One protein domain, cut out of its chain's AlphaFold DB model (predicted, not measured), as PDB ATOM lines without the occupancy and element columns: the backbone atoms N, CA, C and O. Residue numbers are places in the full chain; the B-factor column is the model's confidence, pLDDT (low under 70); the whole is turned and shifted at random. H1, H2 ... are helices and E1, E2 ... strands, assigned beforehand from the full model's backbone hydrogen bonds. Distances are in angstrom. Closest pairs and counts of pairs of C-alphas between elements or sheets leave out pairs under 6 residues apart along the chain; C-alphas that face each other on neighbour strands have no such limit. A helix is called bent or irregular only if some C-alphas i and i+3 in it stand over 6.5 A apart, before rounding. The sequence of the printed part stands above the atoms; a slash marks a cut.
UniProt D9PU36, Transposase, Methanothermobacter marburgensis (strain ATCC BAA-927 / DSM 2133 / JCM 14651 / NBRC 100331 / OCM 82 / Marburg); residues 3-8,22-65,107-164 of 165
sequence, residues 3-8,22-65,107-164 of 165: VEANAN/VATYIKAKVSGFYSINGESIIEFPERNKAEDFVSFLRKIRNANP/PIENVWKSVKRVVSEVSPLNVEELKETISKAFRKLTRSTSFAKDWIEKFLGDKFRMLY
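What this domain is: This is residues 3 to 8, 22 to 65 and 107 to 164 of the 165 residues of the protein "Transposase" of Methanothermobacter marburgensis (strain ATCC BAA-927 / DSM 2133 / JCM 14651 / NBRC 100331 / OCM 82 / Marburg) (UniProt D9PU36). Two crossed helices, H2 and H3, pack over the small two-stranded sheet E1 E2, whose strand E2 runs on into a second two-stranded piece, the hairpin E3 E4. This hairpin lies between H3 on one side and H1 on the other, while H4 and H5 form an arm at one end of the long axis, where residues 153 to 159 stick out. The printed part has 108 residues, with four named strands followed by five named helices, E1 E2 E3 E4 H1 H2 H3 H4 H5; each sheet, E1 - E2 and E3 - E4, is antiparallel, and the class is mostly helix. The whole is elongated, spanning 48 by 30 by 18 A, and only just compact, close to loose, with a radius of gyration of the C-alphas of 15.3 A.

Where its parts are: E1, residues 3 to 5, begins at C-alpha 3 (160.285, 172.857, 169.526). E2 is residues 26 to 29, 10.6 A long; E3 is residues 31 to 33 and E4 residues 41 to 43. H1, residues 50 to 63, is 20.0 A long. H2, residues 108 to 122, is 20.9 A long and begins at C-alpha 108 (167.676, 162.234, 165.512). H3, residues 127 to 141, is 20.8 A long. H4, residues 145 to 155, is 14.1 A long and irregular: C-alphas 147 and 150 are 7.9 A apart. H5, residues 157 to 164, is 13.6 A long and ends at C-alpha 164 (170.302, 148.512, 150.178).

How they stand to each other: E1 and E2 are antiparallel at 169 degrees, with N 3 and O 28 2.9 A apart, within hydrogen-bond range. The closest C-alphas of E1 and H2 are those of Ala 5 and Ser 120, 6.5 A; of E2 and H3, those of Ile 26 and Val 127, 6.3 A. The hairpin E3 and E4 is antiparallel at 175 degrees, with N 33 and O 41 2.8 A apart, within hydrogen-bond range. The closest C-alphas of E4 and H1 are those of Ile 41 and Ile 60, 6.3 A; of E4 and H3, those of Ile 42 and Ser 135, 7.0 A. H1 and H3 are apart. H2 and H3 touch at a steep tilt of 52 degrees, opposite ways, closest at the C-alphas of Val 115 and Ala 137, 5.6 A. H2, with residues 108 to 111 alone, and H4 touch only at their ends, closest at the C-alphas of Asn 110 and Phe 147, 6.0 A. H4 and H5 are close but not clearly touching, the C-alphas of Ile 152 and Phe 160 being closest at 6.9 A. Every O i to N i+4 pair is within hydrogen-bond range in H1, H2 and H3, against 5 of 7 in H4 and 0 of 4 in H5, where 5 of 5 O i to N i+3 pairs are.

The domain as a whole: The two C-alphas farthest apart, those of Val 22 and Met 162, are 48.0 A apart. Residues 9 to 21 are not printed, with 8.5 A between C-alphas 8 and 22, nor are residues 66 to 106, with 22.8 A between C-alphas 65 and 107. Of the links that are printed whole, none is long. The mean pLDDT of the printed part is 90.3; residues 7 to 8, 22 to 23 and 163 to 164 are under 70.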
ATOM      1  N   VAL A   3     159.486 171.840 170.216       77.94
ATOM      2  CA  VAL A   3     160.285 172.857 169.526       77.94
ATOM      3  C   VAL A   3     159.615 174.204 169.744       77.94
ATOM      4  O   VAL A   3     158.389 174.325 169.682       77.94
ATOM      5  N   GLU A   4     160.431 175.202 170.044       83.00
ATOM      6  CA  GLU A   4     160.003 176.532 170.455       83.00
ATOM      7  C   GLU A   4     160.624 177.565 169.519       83.00
ATOM      8  O   GLU A   4     161.788 177.434 169.129       83.00
ATOM      9  N   ALA A   5     159.847 178.586 169.178       76.19
ATOM     10  CA  ALA A   5     160.362 179.835 168.644       76.19
ATOM     11  C   ALA A   5     160.070 180.928 169.669       76.19
ATOM     12  O   ALA A   5     158.959 181.066 170.175       76.19
ATOM     13  N   ASN A   6     161.105 181.670 170.029       71.38
ATOM     14  CA  ASN A   6     161.034 182.737 171.010       71.38
ATOM     15  C   ASN A   6     161.934 183.890 170.549       71.38
ATOM     16  O   ASN A   6     162.635 183.786 169.537       71.38
ATOM     17  N   ALA A   7     161.923 184.991 171.296       63.81
ATOM     18  CA  ALA A   7     162.797 186.128 171.056       63.81
ATOM     19  C   ALA A   7     164.261 185.814 171.441       63.81
ATOM     20  O   ALA A   7     164.821 186.427 172.346       63.81
ATOM     21  N   ASN A   8     164.902 184.874 170.742       65.50
ATOM     22  CA  ASN A   8     166.319 184.555 170.916       65.50
ATOM     23  C   ASN A   8     167.176 185.796 170.652       65.50
ATOM     24  O   ASN A   8     166.895 186.568 169.730       65.50
ATOM     25  N   VAL A  22     160.525 189.708 165.528       66.31
ATOM     26  CA  VAL A  22     160.502 189.206 166.904       66.31
ATOM     27  C   VAL A  22     159.257 188.347 167.057       66.31
ATOM     28  O   VAL A  22     158.143 188.863 167.063       66.31
ATOM     29  N   ALA A  23     159.455 187.039 167.158       61.25
ATOM     30  CA  ALA A  23     158.385 186.124 167.511       61.25
ATOM     31  C   ALA A  23     158.024 186.292 168.994       61.25
ATOM     32  O   ALA A  23     158.903 186.289 169.864       61.25
ATOM     33  N   THR A  24     156.730 186.388 169.288       70.56
ATOM     34  CA  THR A  24     156.200 186.053 170.613       70.56
ATOM     35  C   THR A  24     156.545 184.593 170.915       70.56
ATOM     36  O   THR A  24     156.690 183.789 169.997       70.56
ATOM     37  N   TYR A  25     156.707 184.230 172.188       82.62
ATOM     38  CA  TYR A  25     156.996 182.843 172.559       82.62
ATOM     39  C   TYR A  25     155.891 181.906 172.036       82.62
ATOM     40  O   TYR A  25     154.747 181.970 172.487       82.62
ATOM     41  N   ILE A  26     156.245 181.036 171.090       89.25
ATOM     42  CA  ILE A  26     155.371 180.029 170.491       89.25
ATOM     43  C   ILE A  26     156.027 178.650 170.568       89.25
ATOM     44  O   ILE A  26     157.246 178.493 170.459       89.25
ATOM     45  N   LYS A  27     155.208 177.615 170.759       91.44
ATOM     46  CA  LYS A  27     155.674 176.247 171.008       91.44
ATOM     47  C   LYS A  27     154.815 175.231 170.279       91.44
ATOM     48  O   LYS A  27     153.590 175.316 170.301       91.44
ATOM     49  N   ALA A  28     155.463 174.218 169.716       93.06
ATOM     50  CA  ALA A  28     154.807 173.052 169.147       93.06
ATOM     51  C   ALA A  28     155.417 171.763 169.710       93.06
ATOM     52  O   ALA A  28     156.633 171.633 169.867       93.06
ATOM     53  N   LYS A  29     154.563 170.784 170.013       94.19
ATOM     54  CA  LYS A  29     154.991 169.411 170.305       94.19
ATOM     55  C   LYS A  29     155.231 168.692 168.985       94.19
ATOM     56  O   LYS A  29     154.462 168.880 168.048       94.19
ATOM     57  N   VAL A  30     156.278 167.879 168.923       95.56
ATOM     58  CA  VAL A  30     156.668 167.173 167.704       95.56
ATOM     59  C   VAL A  30     157.271 165.804 168.021       95.56
ATOM     60  O   VAL A  30     158.085 165.656 168.943       95.56
ATOM     61  N   SER A  31     156.869 164.818 167.229       95.44
ATOM     62  CA  SER A  31     157.434 163.474 167.152       95.44
ATOM     63  C   SER A  31     158.050 163.298 165.771       95.44
ATOM     64  O   SER A  31     157.439 163.676 164.774       95.44
ATOM     65  N   GLY A  32     159.259 162.751 165.703       95.75
ATOM     66  CA  GLY A  32     159.942 162.494 164.439       95.75
ATOM     67  C   GLY A  32     160.560 161.111 164.434       95.75
ATOM     68  O   GLY A  32     161.005 160.614 165.466       95.75
ATOM     69  N   PHE A  33     160.560 160.507 163.257       96.69
ATOM     70  CA  PHE A  33     161.166 159.232 162.943       96.69
ATOM     71  C   PHE A  33     162.137 159.496 161.806       96.69
ATOM     72  O   PHE A  33     161.728 159.806 160.687       96.69
ATOM     73  N   TYR A  34     163.421 159.451 162.133       96.19
ATOM     74  CA  TYR A  34     164.496 159.599 161.170       96.19
ATOM     75  C   TYR A  34     164.907 158.212 160.698       96.19
ATOM     76  O   TYR A  34     165.536 157.454 161.435       96.19
ATOM     77  N   SER A  35     164.484 157.878 159.485       94.19
ATOM     78  CA  SER A  35     164.779 156.598 158.858       94.19
ATOM     79  C   SER A  35     166.089 156.677 158.088       94.19
ATOM     80  O   SER A  35     166.338 157.644 157.372       94.19
ATOM     81  N   ILE A  36     166.919 155.645 158.217       91.19
ATOM     82  CA  ILE A  36     168.209 155.570 157.525       91.19
ATOM     83  C   ILE A  36     168.034 155.068 156.081       91.19
ATOM     84  O   ILE A  36     168.716 155.531 155.169       91.19
ATOM     85  N   ASN A  37     167.118 154.123 155.859       89.19
ATOM     86  CA  ASN A  37     166.903 153.471 154.566       89.19
ATOM     87  C   ASN A  37     165.415 153.391 154.183       89.19
ATOM     88  O   ASN A  37     165.014 152.478 153.469       89.19
ATOM     89  N   GLY A  38     164.580 154.315 154.655       92.44
ATOM     90  CA  GLY A  38     163.148 154.364 154.351       92.44
ATOM     91  C   GLY A  38     162.580 155.772 154.482       92.44
ATOM     92  O   GLY A  38     163.325 156.750 154.521       92.44
ATOM     93  N   GLU A  39     161.260 155.875 154.575       95.19
ATOM     94  CA  GLU A  39     160.588 157.165 154.682       95.19
ATOM     95  C   GLU A  39     160.623 157.672 156.127       95.19
ATOM     96  O   GLU A  39     160.203 156.990 157.069       95.19
ATOM     97  N   SER A  40     161.137 158.891 156.289       97.06
ATOM     98  CA  SER A  40     161.157 159.595 157.570       97.06
ATOM     99  C   SER A  40     159.827 160.298 157.815       97.06
ATOM    100  O   SER A  40     159.303 160.977 156.936       97.06
ATOM    101  N   ILE A  41     159.297 160.195 159.032       97.50
ATOM    102  CA  ILE A  41     157.957 160.692 159.374       97.50
ATOM    103  C   ILE A  41     158.040 161.734 160.477       97.50
ATOM    104  O   ILE A  41     158.857 161.637 161.389       97.50
ATOM    105  N   ILE A  42     157.172 162.739 160.400       97.19
ATOM    106  CA  ILE A  42     157.014 163.770 161.421       97.19
ATOM    107  C   ILE A  42     155.535 163.972 161.733       97.19
ATOM    108  O   ILE A  42     154.691 163.971 160.837       97.19
ATOM    109  N   GLU A  43     155.219 164.147 163.011       95.75
ATOM    110  CA  GLU A  43     153.864 164.377 163.498       95.75
ATOM    111  C   GLU A  43     153.857 165.394 164.643       95.75
ATOM    112  O   GLU A  43     154.809 165.495 165.416       95.75
ATOM    113  N   PHE A  44     152.759 166.142 164.760       96.31
ATOM    114  CA  PHE A  44     152.541 167.127 165.815       96.31
ATOM    115  C   PHE A  44     151.459 166.618 166.773       96.31
ATOM    116  O   PHE A  44     150.279 166.872 166.535       96.31
ATOM    117  N   PRO A  45     151.831 165.878 167.831       93.62
ATOM    118  CA  PRO A  45     150.869 165.332 168.778       93.62
ATOM    119  C   PRO A  45     150.223 166.435 169.620       93.62
ATOM    120  O   PRO A  45     150.874 167.403 170.021       93.62
ATOM    121  N   GLU A  46     148.953 166.259 169.972       88.06
ATOM    122  CA  GLU A  46     148.254 167.213 170.835       88.06
ATOM    123  C   GLU A  46     148.728 167.111 172.291       88.06
ATOM    124  O   GLU A  46     148.961 168.123 172.966       88.06
ATOM    125  N   ARG A  47     148.894 165.882 172.807       87.00
ATOM    126  CA  ARG A  47     149.019 165.626 174.253       87.00
ATOM    127  C   ARG A  47     150.343 164.974 174.672       87.00
ATOM    128  O   ARG A  47     150.686 165.115 175.843       87.00
ATOM    129  N   ASN A  48     151.122 164.389 173.754       87.69
ATOM    130  CA  ASN A  48     152.308 163.547 174.024       87.69
ATOM    131  C   ASN A  48     151.986 162.301 174.873       87.69
ATOM    132  O   ASN A  48     152.790 161.868 175.705       87.69
ATOM    133  N   LYS A  49     150.791 161.737 174.686       93.62
ATOM    134  CA  LYS A  49     150.353 160.529 175.392       93.62
ATOM    135  C   LYS A  49     150.600 159.272 174.562       93.62
ATOM    136  O   LYS A  49     151.010 159.326 173.406       93.62
ATOM    137  N   ALA A  50     150.367 158.122 175.184       93.38
ATOM    138  CA  ALA A  50     150.587 156.824 174.557       93.38
ATOM    139  C   ALA A  50     149.710 156.628 173.313       93.38
ATOM    140  O   ALA A  50     150.147 155.996 172.362       93.38
ATOM    141  N   GLU A  51     148.511 157.211 173.291       95.19
ATOM    142  CA  GLU A  51     147.608 157.216 172.137       95.19
ATOM    143  C   GLU A  51     148.207 157.976 170.949       95.19
ATOM    144  O   GLU A  51     148.177 157.478 169.825       95.19
ATOM    145  N   ASP A  52     148.814 159.139 171.208       95.31
ATOM    146  CA  ASP A  52     149.492 159.925 170.176       95.31
ATOM    147  C   ASP A  52     150.670 159.134 169.590       95.31
ATOM    148  O   ASP A  52     150.877 159.100 168.380       95.31
ATOM    149  N   PHE A  53     151.430 158.445 170.446       96.19
ATOM    150  CA  PHE A  53     152.560 157.632 170.003       96.19
ATOM    151  C   PHE A  53     152.115 156.370 169.247       96.19
ATOM    152  O   PHE A  53     152.745 155.979 168.272       96.19
ATOM    153  N   VAL A  54     150.989 155.764 169.632       97.38
ATOM    154  CA  VAL A  54     150.346 154.677 168.878       97.38
ATOM    155  C   VAL A  54     149.936 155.142 167.479       97.38
ATOM    156  O   VAL A  54     150.202 154.437 166.506       97.38
ATOM    157  N   SER A  55     149.328 156.328 167.354       97.12
ATOM    158  CA  SER A  55     149.034 156.937 166.046       97.12
ATOM    159  C   SER A  55     150.313 157.117 165.225       97.12
ATOM    160  O   SER A  55     150.362 156.748 164.048       97.12
ATOM    161  N   PHE A  56     151.379 157.588 165.870       97.44
ATOM    162  CA  PHE A  56     152.666 157.797 165.225       97.44
ATOM    163  C   PHE A  56     153.287 156.495 164.694       97.44
ATOM    164  O   PHE A  56     153.723 156.451 163.543       97.44
ATOM    165  N   LEU A  57     153.248 155.401 165.467       98.00
ATOM    166  CA  LEU A  57     153.703 154.079 165.014       98.00
ATOM    167  C   LEU A  57     152.926 153.584 163.787       98.00
ATOM    168  O   LEU A  57     153.529 153.065 162.848       98.00
ATOM    169  N   ARG A  58     151.602 153.796 163.744       98.25
ATOM    170  CA  ARG A  58     150.788 153.458 162.563       98.25
ATOM    171  C   ARG A  58     151.241 154.233 161.330       98.25
ATOM    172  O   ARG A  58     151.353 153.653 160.257       98.25
ATOM    173  N   LYS A  59     151.546 155.526 161.474       98.06
ATOM    174  CA  LYS A  59     152.058 156.345 160.364       98.06
ATOM    175  C   LYS A  59     153.424 155.872 159.876       98.06
ATOM    176  O   LYS A  59     153.629 155.799 158.668       98.06
ATOM    177  N   ILE A  60     154.326 155.512 160.793       98.00
ATOM    178  CA  ILE A  60     155.635 154.937 160.452       98.00
ATOM    179  C   ILE A  60     155.461 153.661 159.623       98.00
ATOM    180  O   ILE A  60     156.071 153.551 158.559       98.00
ATOM    181  N   ARG A  61     154.599 152.739 160.075       97.75
ATOM    182  CA  ARG A  61     154.300 151.493 159.358       97.75
ATOM    183  C   ARG A  61     153.692 151.751 157.983       97.75
ATOM    184  O   ARG A  61     154.201 151.233 156.997       97.75
ATOM    185  N   ASN A  62     152.660 152.588 157.899       97.88
ATOM    186  CA  ASN A  62     151.974 152.885 156.638       97.88
ATOM    187  C   ASN A  62     152.906 153.496 155.582       97.88
ATOM    188  O   ASN A  62     152.739 153.234 154.398       97.88
ATOM    189  N   ALA A  63     153.886 154.300 156.000       97.38
ATOM    190  CA  ALA A  63     154.864 154.886 155.089       97.38
ATOM    191  C   ALA A  63     155.997 153.922 154.692       97.38
ATOM    192  O   ALA A  63     156.747 154.204 153.762       97.38
ATOM    193  N   ASN A  64     156.145 152.798 155.397       96.81
ATOM    194  CA  ASN A  64     157.215 151.823 155.202       96.81
ATOM    195  C   ASN A  64     156.656 150.378 155.214       96.81
ATOM    196  O   ASN A  64     157.096 149.576 156.039       96.81
ATOM    197  N   PRO A  65     155.685 150.028 154.345       95.69
ATOM    198  CA  PRO A  65     154.920 148.779 154.452       95.69
ATOM    199  C   PRO A  65     155.796 147.521 154.359       95.69
ATOM    200  O   PRO A  65     155.749 146.690 155.259       95.69
ATOM    201  N   PRO A 107     170.628 159.491 166.950       90.25
ATOM    202  CA  PRO A 107     170.999 160.331 165.807       90.25
ATOM    203  C   PRO A 107     169.995 161.436 165.468       90.25
ATOM    204  O   PRO A 107     170.371 162.485 164.939       90.25
ATOM    205  N   ILE A 108     168.710 161.234 165.789       93.69
ATOM    206  CA  ILE A 108     167.676 162.234 165.512       93.69
ATOM    207  C   ILE A 108     167.885 163.525 166.315       93.69
ATOM    208  O   ILE A 108     167.436 164.585 165.888       93.69
ATOM    209  N   GLU A 109     168.616 163.483 167.431       92.88
ATOM    210  CA  GLU A 109     168.947 164.682 168.207       92.88
ATOM    211  C   GLU A 109     169.781 165.673 167.383       92.88
ATOM    212  O   GLU A 109     169.571 166.885 167.467       92.88
ATOM    213  N   ASN A 110     170.665 165.186 166.504       93.00
ATOM    214  CA  ASN A 110     171.432 166.043 165.597       93.00
ATOM    215  C   ASN A 110     170.549 166.659 164.496       93.00
ATOM    216  O   ASN A 110     170.729 167.829 164.132       93.00
ATOM    217  N   VAL A 111     169.536 165.920 164.028       95.38
ATOM    218  CA  VAL A 111     168.497 166.459 163.137       95.38
ATOM    219  C   VAL A 111     167.720 167.562 163.859       95.38
ATOM    220  O   VAL A 111     167.571 168.660 163.322       95.38
ATOM    221  N   TRP A 112     167.291 167.334 165.103       95.44
ATOM    222  CA  TRP A 112     166.544 168.322 165.883       95.44
ATOM    223  C   TRP A 112     167.347 169.580 166.206       95.44
ATOM    224  O   TRP A 112     166.786 170.675 166.138       95.44
ATOM    225  N   LYS A 113     168.646 169.463 166.507       93.56
ATOM    226  CA  LYS A 113     169.548 170.622 166.648       93.56
ATOM    227  C   LYS A 113     169.528 171.486 165.382       93.56
ATOM    228  O   LYS A 113     169.370 172.703 165.467       93.56
ATOM    229  N   SER A 114     169.601 170.854 164.213       95.31
ATOM    230  CA  SER A 114     169.572 171.542 162.916       95.31
ATOM    231  C   SER A 114     168.202 172.157 162.607       95.31
ATOM    232  O   SER A 114     168.127 173.301 162.168       95.31
ATOM    233  N   VAL A 115     167.104 171.454 162.907       96.25
ATOM    234  CA  VAL A 115     165.738 171.994 162.772       96.25
ATOM    235  C   VAL A 115     165.542 173.225 163.660       96.25
ATOM    236  O   VAL A 115     165.032 174.237 163.185       96.25
ATOM    237  N   LYS A 116     165.980 173.184 164.925       93.12
ATOM    238  CA  LYS A 116     165.897 174.329 165.850       93.12
ATOM    239  C   LYS A 116     166.679 175.537 165.335       93.12
ATOM    240  O   LYS A 116     166.205 176.662 165.469       93.12
ATOM    241  N   ARG A 117     167.836 175.314 164.704       92.50
ATOM    242  CA  ARG A 117     168.601 176.382 164.049       92.50
ATOM    243  C   ARG A 117     167.805 177.034 162.918       92.50
ATOM    244  O   ARG A 117     167.665 178.250 162.926       92.50
ATOM    245  N   VAL A 118     167.211 176.241 162.020       93.50
ATOM    246  CA  VAL A 118     166.357 176.766 160.937       93.50
ATOM    247  C   VAL A 118     165.161 177.542 161.497       93.50
ATOM    248  O   VAL A 118     164.863 178.633 161.026       93.50
ATOM    249  N   VAL A 119     164.501 177.023 162.536       92.38
ATOM    250  CA  VAL A 119     163.397 177.725 163.212       92.38
ATOM    251  C   VAL A 119     163.858 179.069 163.781       92.38
ATOM    252  O   VAL A 119     163.151 180.063 163.635       92.38
ATOM    253  N   SER A 120     165.049 179.127 164.383       88.12
ATOM    254  CA  SER A 120     165.606 180.379 164.902       88.12
ATOM    255  C   SER A 120     165.949 181.379 163.794       88.12
ATOM    256  O   SER A 120     165.809 182.579 164.007       88.12
ATOM    257  N   GLU A 121     166.407 180.907 162.635       86.69
ATOM    258  CA  GLU A 121     166.729 181.755 161.481       86.69
ATOM    259  C   GLU A 121     165.456 182.312 160.822       86.69
ATOM    260  O   GLU A 121     165.393 183.500 160.516       86.69
ATOM    261  N   VAL A 122     164.416 181.486 160.666       89.44
ATOM    262  CA  VAL A 122     163.128 181.889 160.068       89.44
ATOM    263  C   VAL A 122     162.310 182.779 161.009       89.44
ATOM    264  O   VAL A 122     161.630 183.695 160.547       89.44
ATOM    265  N   SER A 123     162.394 182.541 162.324       88.25
ATOM    266  CA  SER A 123     161.643 183.268 163.360       88.25
ATOM    267  C   SER A 123     160.121 183.299 163.097       88.25
ATOM    268  O   SER A 123     159.560 184.377 162.874       88.25
ATOM    269  N   PRO A 124     159.444 182.130 163.106       89.88
ATOM    270  CA  PRO A 124     158.007 182.036 162.850       89.88
ATOM    271  C   PRO A 124     157.187 182.791 163.903       89.88
ATOM    272  O   PRO A 124     157.554 182.807 165.077       89.88
ATOM    273  N   LEU A 125     156.071 183.400 163.495       89.06
ATOM    274  CA  LEU A 125     155.262 184.293 164.334       89.06
ATOM    275  C   LEU A 125     154.018 183.625 164.936       89.06
ATOM    276  O   LEU A 125     153.439 184.153 165.884       89.06
ATOM    277  N   ASN A 126     153.597 182.475 164.407       91.38
ATOM    278  CA  ASN A 126     152.466 181.699 164.919       91.38
ATOM    279  C   ASN A 126     152.741 180.186 164.862       91.38
ATOM    280  O   ASN A 126     153.748 179.726 164.316       91.38
ATOM    281  N   VAL A 127     151.855 179.404 165.483       92.19
ATOM    282  CA  VAL A 127     152.018 177.950 165.624       92.19
ATOM    283  C   VAL A 127     151.981 177.251 164.263       92.19
ATOM    284  O   VAL A 127     152.708 176.279 164.063       92.19
ATOM    285  N   GLU A 128     151.179 177.742 163.325       94.12
ATOM    286  CA  GLU A 128     151.050 177.212 161.968       94.12
ATOM    287  C   GLU A 128     152.366 177.372 161.191       94.12
ATOM    288  O   GLU A 128     152.916 176.380 160.708       94.12
ATOM    289  N   GLU A 129     152.932 178.583 161.169       93.94
ATOM    290  CA  GLU A 129     154.225 178.901 160.547       93.94
ATOM    291  C   GLU A 129     155.359 178.098 161.204       93.94
ATOM    292  O   GLU A 129     156.252 177.589 160.521       93.94
ATOM    293  N   LEU A 130     155.306 177.906 162.529       94.88
ATOM    294  CA  LEU A 130     156.264 177.075 163.258       94.88
ATOM    295  C   LEU A 130     156.184 175.606 162.821       94.88
ATOM    296  O   LEU A 130     157.210 175.011 162.489       94.88
ATOM    297  N   LYS A 131     154.983 175.016 162.790       96.81
ATOM    298  CA  LYS A 131     154.777 173.626 162.347       96.81
ATOM    299  C   LYS A 131     155.212 173.430 160.896       96.81
ATOM    300  O   LYS A 131     155.853 172.424 160.579       96.81
ATOM    301  N   GLU A 132     154.908 174.384 160.021       97.19
ATOM    302  CA  GLU A 132     155.316 174.348 158.619       97.19
ATOM    303  C   GLU A 132     156.842 174.422 158.477       97.19
ATOM    304  O   GLU A 132     157.438 173.595 157.780       97.19
ATOM    305  N   THR A 133     157.485 175.345 159.195       96.69
ATOM    306  CA  THR A 133     158.947 175.504 159.207       96.69
ATOM    307  C   THR A 133     159.634 174.232 159.691       96.69
ATOM    308  O   THR A 133     160.533 173.722 159.020       96.69
ATOM    309  N   ILE A 134     159.168 173.665 160.810       97.69
ATOM    310  CA  ILE A 134     159.666 172.394 161.346       97.69
ATOM    311  C   ILE A 134     159.505 171.278 160.306       97.69
ATOM    312  O   ILE A 134     160.457 170.547 160.047       97.69
ATOM    313  N   SER A 135     158.328 171.160 159.685       97.81
ATOM    314  CA  SER A 135     158.038 170.106 158.705       97.81
ATOM    315  C   SER A 135     158.940 170.198 157.475       97.81
ATOM    316  O   SER A 135     159.486 169.186 157.031       97.81
ATOM    317  N   LYS A 136     159.113 171.405 156.923       97.81
ATOM    318  CA  LYS A 136     159.984 171.654 155.765       97.81
ATOM    319  C   LYS A 136     161.445 171.370 156.104       97.81
ATOM    320  O   LYS A 136     162.118 170.672 155.347       97.81
ATOM    321  N   ALA A 137     161.920 171.871 157.247       97.69
ATOM    322  CA  ALA A 137     163.286 171.656 157.705       97.69
ATOM    323  C   ALA A 137     163.567 170.165 157.928       97.69
ATOM    324  O   ALA A 137     164.530 169.641 157.373       97.69
ATOM    325  N   PHE A 138     162.700 169.471 158.667       97.75
ATOM    326  CA  PHE A 138     162.854 168.048 158.961       97.75
ATOM    327  C   PHE A 138     162.922 167.221 157.675       97.75
ATOM    328  O   PHE A 138     163.930 166.564 157.446       97.75
ATOM    329  N   ARG A 139     161.932 167.345 156.778       96.44
ATOM    330  CA  ARG A 139     161.902 166.598 155.505       96.44
ATOM    331  C   ARG A 139     163.124 166.851 154.629       96.44
ATOM    332  O   ARG A 139     163.562 165.953 153.919       96.44
ATOM    333  N   LYS A 140     163.663 168.074 154.635       96.69
ATOM    334  CA  LYS A 140     164.883 168.397 153.888       96.69
ATOM    335  C   LYS A 140     166.102 167.713 154.507       96.69
ATOM    336  O   LYS A 140     166.907 167.144 153.778       96.69
ATOM    337  N   LEU A 141     166.236 167.781 155.830       96.12
ATOM    338  CA  LEU A 141     167.406 167.289 156.559       96.12
ATOM    339  C   LEU A 141     167.456 165.758 156.611       96.12
ATOM    340  O   LEU A 141     168.525 165.183 156.428       96.12
ATOM    341  N   THR A 142     166.313 165.091 156.778       95.94
ATOM    342  CA  THR A 142     166.248 163.625 156.873       95.94
ATOM    343  C   THR A 142     166.520 162.899 155.560       95.94
ATOM    344  O   THR A 142     166.692 161.687 155.573       95.94
ATOM    345  N   ARG A 143     166.619 163.610 154.427       92.50
ATOM    346  CA  ARG A 143     167.116 163.037 153.161       92.50
ATOM    347  C   ARG A 143     168.588 162.640 153.233       92.50
ATOM    348  O   ARG A 143     169.046 161.855 152.411       92.50
ATOM    349  N   SER A 144     169.341 163.212 154.171       91.31
ATOM    350  CA  SER A 144     170.740 162.871 154.385       91.31
ATOM    351  C   SER A 144     170.876 161.878 155.531       91.31
ATOM    352  O   SER A 144     170.358 162.108 156.623       91.31
ATOM    353  N   THR A 145     171.651 160.817 155.320       88.19
ATOM    354  CA  THR A 145     172.065 159.869 156.369       88.19
ATOM    355  C   THR A 145     173.234 160.387 157.215       88.19
ATOM    356  O   THR A 145     173.609 159.759 158.203       88.19
ATOM    357  N   SER A 146     173.802 161.552 156.871       91.56
ATOM    358  CA  SER A 146     174.994 162.105 157.533       91.56
ATOM    359  C   SER A 146     174.811 162.348 159.033       91.56
ATOM    360  O   SER A 146     175.760 162.177 159.791       91.56
ATOM    361  N   PHE A 147     173.590 162.654 159.485       91.19
ATOM    362  CA  PHE A 147     173.278 162.824 160.910       91.19
ATOM    363  C   PHE A 147     173.438 161.538 161.729       91.19
ATOM    364  O   PHE A 147     173.634 161.616 162.942       91.19
ATOM    365  N   ALA A 148     173.361 160.375 161.075       90.94
ATOM    366  CA  ALA A 148     173.587 159.064 161.667       90.94
ATOM    367  C   ALA A 148     174.917 158.429 161.242       90.94
ATOM    368  O   ALA A 148     175.122 157.267 161.566       90.94
ATOM    369  N   LYS A 149     175.821 159.138 160.549       90.56
ATOM    370  CA  LYS A 149     177.054 158.541 160.005       90.56
ATOM    371  C   LYS A 149     177.862 157.797 161.074       90.56
ATOM    372  O   LYS A 149     178.040 156.588 160.962       90.56
ATOM    373  N   ASP A 150     178.257 158.492 162.138       88.62
ATOM    374  CA  ASP A 150     179.067 157.908 163.216       88.62
ATOM    375  C   ASP A 150     178.325 156.766 163.928       88.62
ATOM    376  O   ASP A 150     178.918 155.781 164.362       88.62
ATOM    377  N   TRP A 151     176.997 156.878 164.025       90.19
ATOM    378  CA  TRP A 151     176.147 155.847 164.611       90.19
ATOM    379  C   TRP A 151     176.111 154.587 163.736       90.19
ATOM    380  O   TRP A 151     176.274 153.476 164.233       90.19
ATOM    381  N   ILE A 152     175.945 154.756 162.425       90.25
ATOM    382  CA  ILE A 152     175.952 153.675 161.440       90.25
ATOM    383  C   ILE A 152     177.307 152.969 161.459       90.25
ATOM    384  O   ILE A 152     177.344 151.747 161.567       90.25
ATOM    385  N   GLU A 153     178.407 153.719 161.416       89.31
ATOM    386  CA  GLU A 153     179.762 153.161 161.468       89.31
ATOM    387  C   GLU A 153     179.990 152.365 162.760       89.31
ATOM    388  O   GLU A 153     180.492 151.244 162.715       89.31
ATOM    389  N   LYS A 154     179.545 152.897 163.904       89.25
ATOM    390  CA  LYS A 154     179.724 152.262 165.214       89.25
ATOM    391  C   LYS A 154     178.864 151.013 165.431       89.25
ATOM    392  O   LYS A 154     179.338 150.065 166.051       89.25
ATOM    393  N   PHE A 155     177.600 151.021 165.000       87.06
ATOM    394  CA  PHE A 155     176.622 149.988 165.376       87.06
ATOM    395  C   PHE A 155     176.222 149.046 164.238       87.06
ATOM    396  O   PHE A 155     175.853 147.900 164.503       87.06
ATOM    397  N   LEU A 156     176.278 149.497 162.984       85.56
ATOM    398  CA  LEU A 156     175.940 148.676 161.817       85.56
ATOM    399  C   LEU A 156     177.189 148.224 161.055       85.56
ATOM    400  O   LEU A 156     177.208 147.094 160.563       85.56
ATOM    401  N   GLY A 157     178.222 149.067 160.976       85.94
ATOM    402  CA  GLY A 157     179.450 148.783 160.235       85.94
ATOM    403  C   GLY A 157     179.146 148.314 158.807       85.94
ATOM    404  O   GLY A 157     178.304 148.891 158.115       85.94
ATOM    405  N   ASP A 158     179.762 147.207 158.389       81.31
ATOM    406  CA  ASP A 158     179.576 146.637 157.046       81.31
ATOM    407  C   ASP A 158     178.144 146.156 156.765       81.31
ATOM    408  O   ASP A 158     177.699 146.173 155.613       81.31
ATOM    409  N   LYS A 159     177.372 145.809 157.808       80.31
ATOM    410  CA  LYS A 159     175.964 145.390 157.663       80.31
ATOM    411  C   LYS A 159     175.089 146.516 157.120       80.31
ATOM    412  O   LYS A 159     174.017 146.249 156.589       80.31
ATOM    413  N   PHE A 160     175.544 147.766 157.213       79.06
ATOM    414  CA  PHE A 160     174.844 148.901 156.627       79.06
ATOM    415  C   PHE A 160     174.667 148.761 155.109       79.06
ATOM    416  O   PHE A 160     173.604 149.081 154.584       79.06
ATOM    417  N   ARG A 161     175.674 148.228 154.403       73.62
ATOM    418  CA  ARG A 161     175.604 148.029 152.946       73.62
ATOM    419  C   ARG A 161     174.543 147.002 152.554       73.62
ATOM    420  O   ARG A 161     173.942 147.139 151.499       73.62
ATOM    421  N   MET A 162     174.257 146.040 153.434       72.25
ATOM    422  CA  MET A 162     173.217 145.027 153.230       72.25
ATOM    423  C   MET A 162     171.791 145.592 153.330       72.25
ATOM    424  O   MET A 162     170.847 144.897 152.990       72.25
ATOM    425  N   LEU A 163     171.607 146.830 153.805       68.25
ATOM    426  CA  LEU A 163     170.286 147.465 153.903       68.25
ATOM    427  C   LEU A 163     169.767 148.038 152.572       68.25
ATOM    428  O   LEU A 163     168.635 148.530 152.536       68.25
ATOM    429  N   TYR A 164     170.600 148.014 151.527       62.78
ATOM    430  CA  TYR A 164     170.302 148.512 150.178       62.78
ATOM    431  C   TYR A 164     170.358 147.416 149.101       62.78
ATOM    432  O   TYR A 164     170.181 147.733 147.926       62.78
TER     433      TYR A 164